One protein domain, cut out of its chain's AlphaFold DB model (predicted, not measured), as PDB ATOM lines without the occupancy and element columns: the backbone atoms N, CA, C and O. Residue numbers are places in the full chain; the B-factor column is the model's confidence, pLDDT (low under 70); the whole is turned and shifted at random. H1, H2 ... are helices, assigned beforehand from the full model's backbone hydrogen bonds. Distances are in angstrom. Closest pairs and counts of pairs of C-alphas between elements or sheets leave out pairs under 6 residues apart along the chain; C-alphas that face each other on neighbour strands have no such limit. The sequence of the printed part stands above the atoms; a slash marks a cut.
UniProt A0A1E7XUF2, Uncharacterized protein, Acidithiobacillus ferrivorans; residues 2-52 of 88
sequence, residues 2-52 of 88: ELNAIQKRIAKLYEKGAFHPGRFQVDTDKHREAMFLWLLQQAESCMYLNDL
ATOM      1  N   GLU A   2      22.658  39.969 -25.188       85.19
ATOM      2  CA  GLU A   2      22.737  38.815 -24.279       85.19
ATOM      3  C   GLU A   2      23.081  37.532 -25.043       85.19
ATOM      4  O   GLU A   2      22.507  37.266 -26.096       85.19
ATOM      5  N   LEU A   3      23.991  36.721 -24.495       89.81
ATOM      6  CA  LEU A   3      24.339  35.419 -25.068       89.81
ATOM      7  C   LEU A   3      23.191  34.415 -24.902       89.81
ATOM      8  O   LEU A   3      22.637  34.257 -23.804       89.81
ATOM      9  N   ASN A   4      22.906  33.657 -25.958       92.94
ATOM     10  CA  ASN A   4      21.950  32.557 -25.897       92.94
ATOM     11  C   ASN A   4      22.502  31.356 -25.093       92.94
ATOM     12  O   ASN A   4      23.667  31.307 -24.686       92.94
ATOM     13  N   ALA A   5      21.649  30.362 -24.835       94.06
ATOM     14  CA  ALA A   5      22.006  29.209 -24.008       94.06
ATOM     15  C   ALA A   5      23.191  28.394 -24.564       94.06
ATOM     16  O   ALA A   5      23.977  27.845 -23.787       94.06
ATOM     17  N   ILE A   6      23.339  28.314 -25.888       96.19
ATOM     18  CA  ILE A   6      24.433  27.591 -26.545       96.19
ATOM     19  C   ILE A   6      25.724  28.405 -26.456       96.19
ATOM     20  O   ILE A   6      26.749  27.872 -26.033       96.19
ATOM     21  N   GLN A   7      25.664  29.704 -26.746       95.38
ATOM     22  CA  GLN A   7      26.792  30.629 -26.611       95.38
ATOM     23  C   GLN A   7      27.341  30.659 -25.178       95.38
ATOM     24  O   GLN A   7      28.551  30.581 -24.978       95.38
ATOM     25  N   LYS A   8      26.468  30.643 -24.160       95.19
ATOM     26  CA  LYS A   8      26.870  30.515 -22.744       95.19
ATOM     27  C   LYS A   8      27.623  29.208 -22.463       95.19
ATOM     28  O   LYS A   8      28.585  29.198 -21.698       95.19
ATOM     29  N   ARG A   9      27.217  28.092 -23.084       94.19
ATOM     30  CA  ARG A   9      27.929  26.805 -22.958       94.19
ATOM     31  C   ARG A   9      29.293  26.842 -23.649       94.19
ATOM     32  O   ARG A   9      30.252  26.333 -23.078       94.19
ATOM     33  N   ILE A  10      29.383  27.460 -24.826       93.19
ATOM     34  CA  ILE A  10      30.641  27.654 -25.565       93.19
ATOM     35  C   ILE A  10      31.624  28.498 -24.743       93.19
ATOM     36  O   ILE A  10      32.758  28.070 -24.539       93.19
ATOM     37  N   ALA A  11      31.175  29.628 -24.187       92.69
ATOM     38  CA  ALA A  11      31.985  30.480 -23.309       92.69
ATOM     39  C   ALA A  11      32.534  29.706 -22.101       92.69
ATOM     40  O   ALA A  11      33.737  29.713 -21.849       92.69
ATOM     41  N   LYS A  12      31.686  28.919 -21.428       93.31
ATOM     42  CA  LYS A  12      32.117  28.078 -20.301       93.31
ATOM     43  C   LYS A  12      33.163  27.028 -20.698       93.31
ATOM     44  O   LYS A  12      34.018  26.675 -19.891       93.31
ATOM     45  N   LEU A  13      33.089  26.480 -21.912       89.62
ATOM     46  CA  LEU A  13      34.099  25.543 -22.419       89.62
ATOM     47  C   LEU A  13      35.423  26.251 -22.730       89.62
ATOM     48  O   LEU A  13      36.489  25.699 -22.455       89.62
ATOM     49  N   TYR A  14      35.358  27.476 -23.248       87.75
ATOM     50  CA  TYR A  14      36.529  28.304 -23.510       87.75
ATOM     51  C   TYR A  14      37.291  28.658 -22.230       87.75
ATOM     52  O   TYR A  14      38.511  28.476 -22.185       87.75
ATOM     53  N   GLU A  15      36.575  29.068 -21.181       87.00
ATOM     54  CA  GLU A  15      37.121  29.340 -19.841       87.00
ATOM     55  C   GLU A  15      37.788  28.105 -19.224       87.00
ATOM     56  O   GLU A  15      38.836  28.202 -18.595       87.00
ATOM     57  N   LYS A  16      37.213  26.919 -19.454       86.25
ATOM     58  CA  LYS A  16      37.765  25.635 -18.992       86.25
ATOM     59  C   LYS A  16      38.959  25.135 -19.806       86.25
ATOM     60  O   LYS A  16      39.469  24.056 -19.520       86.25
ATOM     61  N   GLY A  17      39.375  25.861 -20.842       79.75
ATOM     62  CA  GLY A  17      40.493  25.462 -21.687       79.75
ATOM     63  C   GLY A  17      40.178  24.315 -22.654       79.75
ATOM     64  O   GLY A  17      41.104  23.673 -23.133       79.75
ATOM     65  N   ALA A  18      38.914  24.063 -23.006       77.12
ATOM     66  CA  ALA A  18      38.556  22.978 -23.936       77.12
ATOM     67  C   ALA A  18      39.102  23.164 -25.370       77.12
ATOM     68  O   ALA A  18      39.106  22.222 -26.152       77.12
ATOM     69  N   PHE A  19      39.560  24.371 -25.706       68.94
ATOM     70  CA  PHE A  19      40.107  24.742 -27.014       68.94
ATOM     71  C   PHE A  19      41.644  24.679 -27.052       68.94
ATOM     72  O   PHE A  19      42.258  25.278 -27.930       68.94
ATOM     73  N   HIS A  20      42.284  24.013 -26.083       63.88
ATOM     74  CA  HIS A  20      43.732  23.817 -26.127       63.88
ATOM     75  C   HIS A  20      44.093  22.889 -27.294       63.88
ATOM     76  O   HIS A  20      43.559  21.777 -27.375       63.88
ATOM     77  N   PRO A  21      45.006  23.300 -28.184       56.66
ATOM     78  CA  PRO A  21      45.442  22.450 -29.274       56.66
ATOM     79  C   PRO A  21      46.249  21.281 -28.708       56.66
ATOM     80  O   PRO A  21      47.242  21.455 -28.001       56.66
ATOM     81  N   GLY A  22      45.830  20.057 -29.021       58.81
ATOM     82  CA  GLY A  22      46.697  18.900 -28.846       58.81
ATOM     83  C   GLY A  22      47.936  19.032 -29.742       58.81
ATOM     84  O   GLY A  22      47.810  19.369 -30.913       58.81
ATOM     85  N   ARG A  23      49.121  18.760 -29.179       47.03
ATOM     86  CA  ARG A  23      50.451  18.549 -29.810       47.03
ATOM     87  C   ARG A  23      51.005  19.557 -30.844       47.03
ATOM     88  O   ARG A  23      52.173  19.405 -31.187       47.03
ATOM     89  N   PHE A  24      50.289  20.587 -31.293       49.81
ATOM     90  CA  PHE A  24      50.802  21.558 -32.275       49.81
ATOM     91  C   PHE A  24      51.036  22.942 -31.640       49.81
ATOM     92  O   PHE A  24      50.099  23.636 -31.260       49.81
ATOM     93  N   GLN A  25      52.312  23.326 -31.502       51.75
ATOM     94  CA  GLN A  25      52.807  24.545 -30.834       51.75
ATOM     95  C   GLN A  25      52.922  25.768 -31.773       51.75
ATOM     96  O   GLN A  25      53.944  26.451 -31.774       51.75
ATOM     97  N   VAL A  26      51.914  26.064 -32.596       51.34
ATOM     98  CA  VAL A  26      51.945  27.275 -33.441       51.34
ATOM     99  C   VAL A  26      50.828  28.220 -33.014       51.34
ATOM    100  O   VAL A  26      49.658  27.869 -33.121       51.34
ATOM    101  N   ASP A  27      51.222  29.385 -32.486       57.97
ATOM    102  CA  ASP A  27      50.390  30.550 -32.117       57.97
ATOM    103  C   ASP A  27      49.004  30.175 -31.537       57.97
ATOM    104  O   ASP A  27      47.940  30.605 -31.995       57.97
ATOM    105  N   THR A  28      49.040  29.298 -30.529       63.62
ATOM    106  CA  THR A  28      47.887  28.551 -30.012       63.62
ATOM    107  C   THR A  28      46.773  29.448 -29.495       63.62
ATOM    108  O   THR A  28      45.608  29.074 -29.593       63.62
ATOM    109  N   ASP A  29      47.112  30.634 -28.988       73.69
ATOM    110  CA  ASP A  29      46.152  31.551 -28.373       73.69
ATOM    111  C   ASP A  29      45.304  32.289 -29.407       73.69
ATOM    112  O   ASP A  29      44.083  32.322 -29.269       73.69
ATOM    113  N   LYS A  30      45.909  32.798 -30.489       81.31
ATOM    114  CA  LYS A  30      45.159  33.473 -31.563       81.31
ATOM    115  C   LYS A  30      44.262  32.501 -32.309       81.31
ATOM    116  O   LYS A  30      43.119  32.823 -32.619       81.31
ATOM    117  N   HIS A  31      44.770  31.300 -32.587       80.12
ATOM    118  CA  HIS A  31      43.971  30.265 -33.230       80.12
ATOM    119  C   HIS A  31      42.806  29.820 -32.333       80.12
ATOM    120  O   HIS A  31      41.666  29.726 -32.790       80.12
ATOM    121  N   ARG A  32      43.068  29.635 -31.032       81.44
ATOM    122  CA  ARG A  32      42.045  29.334 -30.023       81.44
ATOM    123  C   ARG A  32      40.983  30.431 -29.939       81.44
ATOM    124  O   ARG A  32      39.795  30.109 -29.900       81.44
ATOM    125  N   GLU A  33      41.386  31.696 -29.911       87.88
ATOM    126  CA  GLU A  33      40.467  32.835 -29.869       87.88
ATOM    127  C   GLU A  33      39.627  32.921 -31.148       87.88
ATOM    128  O   GLU A  33      38.405  33.043 -31.071       87.88
ATOM    129  N   ALA A  34      40.241  32.741 -32.319       89.62
ATOM    130  CA  ALA A  34      39.531  32.726 -33.595       89.62
ATOM    131  C   ALA A  34      38.483  31.602 -33.663       89.62
ATOM    132  O   ALA A  34      37.332  31.858 -34.020       89.62
ATOM    133  N   MET A  35      38.837  30.374 -33.266       88.62
ATOM    134  CA  MET A  35      37.888  29.252 -33.218       88.62
ATOM    135  C   MET A  35      36.740  29.508 -32.240       88.62
ATOM    136  O   MET A  35      35.588  29.183 -32.529       88.62
ATOM    137  N   PHE A  36      37.047  30.086 -31.079       91.50
ATOM    138  CA  PHE A  36      36.050  30.438 -30.075       91.50
ATOM    139  C   PHE A  36      35.054  31.476 -30.597       91.50
ATOM    140  O   PHE A  36      33.842  31.254 -30.523       91.50
ATOM    141  N   LEU A  37      35.556  32.578 -31.156       93.50
ATOM    142  CA  LEU A  37      34.733  33.650 -31.713       93.50
ATOM    143  C   LEU A  37      33.893  33.152 -32.890       93.50
ATOM    144  O   LEU A  37      32.692  33.420 -32.944       93.50
ATOM    145  N   TRP A  38      34.488  32.354 -33.779       93.94
ATOM    146  CA  TRP A  38      33.769  31.742 -34.892       93.94
ATOM    147  C   TRP A  38      32.620  30.858 -34.398       93.94
ATOM    148  O   TRP A  38      31.489  30.988 -34.868       93.94
ATOM    149  N   LEU A  39      32.867  30.005 -33.399       94.31
ATOM    150  CA  LEU A  39      31.840  29.112 -32.863       94.31
ATOM    151  C   LEU A  39      30.715  29.880 -32.149       94.31
ATOM    152  O   LEU A  39      29.548  29.495 -32.257       94.31
ATOM    153  N   LEU A  40      31.038  30.975 -31.450       94.94
ATOM    154  CA  LEU A  40      30.039  31.872 -30.857       94.94
ATOM    155  C   LEU A  40      29.129  32.503 -31.912       94.94
ATOM    156  O   LEU A  40      27.915  32.566 -31.698       94.94
ATOM    157  N   GLN A  41      29.705  32.941 -33.031       95.12
ATOM    158  CA  GLN A  41      28.959  33.517 -34.145       95.12
ATOM    159  C   GLN A  41      28.040  32.472 -34.786       95.12
ATOM    160  O   GLN A  41      26.855  32.733 -34.988       95.12
ATOM    161  N   GLN A  42      28.533  31.252 -35.031       95.31
ATOM    162  CA  GLN A  42      27.695  30.192 -35.605       95.31
ATOM    163  C   GLN A  42      26.524  29.808 -34.698       95.31
ATOM    164  O   GLN A  42      25.466  29.418 -35.189       95.31
ATOM    165  N   ALA A  43      26.697  29.937 -33.383       96.19
ATOM    166  CA  ALA A  43      25.673  29.609 -32.407       96.19
ATOM    167  C   ALA A  43      24.591  30.685 -32.239       96.19
ATOM    168  O   ALA A  43      23.582  30.386 -31.604       96.19
ATOM    169  N   GLU A  44      24.767  31.907 -32.757       94.06
ATOM    170  CA  GLU A  44      23.892  33.058 -32.471       94.06
ATOM    171  C   GLU A  44      22.419  32.785 -32.808       94.06
ATOM    172  O   GLU A  44      21.536  33.044 -31.990       94.06
ATOM    173  N   SER A  45      22.165  32.167 -33.963       90.19
ATOM    174  CA  SER A  45      20.819  31.830 -34.438       90.19
ATOM    175  C   SER A  45      20.392  30.386 -34.139       90.19
ATOM    176  O   SER A  45      19.391  29.920 -34.681       90.19
ATOM    177  N   CYS A  46      21.160  29.632 -33.348       94.44
ATOM    178  CA  CYS A  46      20.857  28.232 -33.049       94.44
ATOM    179  C   CYS A  46      20.009  28.114 -31.780       94.44
ATOM    180  O   CYS A  46      20.402  28.582 -30.710       94.44
ATOM    181  N   MET A  47      18.873  27.421 -31.878       91.88
ATOM    182  CA  MET A  47      18.026  27.136 -30.719       91.88
ATOM    183  C   MET A  47      18.519  25.894 -29.968       91.88
ATOM    184  O   MET A  47      18.536  25.869 -28.735       91.88
ATOM    185  N   TYR A  48      18.983  24.882 -30.706       94.00
ATOM    186  CA  TYR A  48      19.461  23.613 -30.167       94.00
ATOM    187  C   TYR A  48      20.878  23.273 -30.637       94.00
ATOM    188  O   TYR A  48      21.342  23.697 -31.694       94.00
ATOM    189  N   LEU A  49      21.575  22.430 -29.866       94.12
ATOM    190  CA  LEU A  49      22.928  21.980 -30.219       94.12
ATOM    191  C   LEU A  49      22.959  21.223 -31.558       94.12
ATOM    192  O   LEU A  49      23.952  21.297 -32.276       94.12
ATOM    193  N   ASN A  50      21.885  20.509 -31.907       96.31
ATOM    194  CA  ASN A  50      21.784  19.849 -33.208       96.31
ATOM    195  C   ASN A  50      21.727  20.846 -34.374       96.31
ATOM    196  O   ASN A  50      22.243  20.523 -35.439       96.31
ATOM    197  N   ASP A  51      21.171  22.043 -34.176       96.12
ATOM    198  CA  ASP A  51      21.156  23.084 -35.208       96.12
ATOM    199  C   ASP A  51      22.577  23.588 -35.460       96.12
ATOM    200  O   ASP A  51      23.007  23.687 -36.606       96.12
ATOM    201  N   LEU A  52      23.339  23.812 -34.382       96.25
ATOM    202  CA  LEU A  52      24.745  24.199 -34.475       96.25
ATOM    203  C   LEU A  52      25.582  23.116 -35.168       96.25
ATOM    204  O   LEU A  52      26.378  23.431 -36.044       96.25
TER     205      LEU A  52
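Overview. This is residues 2 to 52 of the 88 residues of an uncharacterized protein of Acidithiobacillus ferrivorans (UniProt A0A1E7XUF2). Picture a helical hairpin: H1 and H2 lie side by side and run opposite ways, and the short helix H3 sits near the end where H1 begins and H2 ends. At the other end a long loop joins H1 to H2, and its residues 22 to 27 stick out. The printed part has 51 residues, with three named helices in the order H1, H2, H3 and no named strand; its class is all helix. It is only just compact, close to loose, with a radius of gyration of the C-alphas of 11.8 A, and its outline is elongated, spanning 35 by 20 by 17 A.

Arrangement. Start with H1, residues 5 to 15, and look next at H2, residues 28 to 42, which touches it. Their closest C-alphas are those of Gln 7 and Leu 40, 5.5 A apart, and H2 touches H1 with residues 36 to 40 alone. Their lines stand at a shallow tilt of 5 degrees, opposite ways, and the two form a helical hairpin, 11.8 A from centre to centre. Go on to H3, residues 49 to 52, which is close to H1 but not clearly touching it; the closest C-alphas, those of Ile 6 and Leu 49, are 6.9 A apart. H3 is also close to H2 but not clearly touching it, with the closest C-alphas, those of Gln 42 and Leu 52, 6.8 A apart. In the backbones of H1 and H2, every O i to N i+4 pair is within hydrogen-bond range. H3, with 4 residues, is too short for such a pair, but its one O i to N i+3 pair is within range.

Along the chain. Find C-alpha 5 at (22.006, 29.209, -24.008); from there H1 runs to Glu 15, 15.7 A from first to last C-alpha. Pass through residues 16 to 27, which hold no named element, to C-alpha 28 at (47.887, 28.551, -30.012). There H2 begins, the longest helix with 15 residues, and it runs 21.0 A to the C-alpha of Gln 42. Past residues 43 to 48 you reach H3, from Leu 49 to Leu 52, which ends at C-alpha 52 at (24.745, 24.199, -34.475).

Size, cuts and confidence. Look at Gln 25 and Met 47 for the two C-alphas farthest apart, 34.9 A. The first and last printed C-alphas, those of Glu 2 and Leu 52, are 17.9 A apart. The printed part has no cut. The link from H1 to H2 is long, with 12 residues, and the link from H2 to H3 is short, with 6. Residues 22 to 27 stand free. The mean pLDDT of the printed part is 84.0, and the model's confidence is low, under 70, at residues 19 to 28, of which residue 28 belongs to H2.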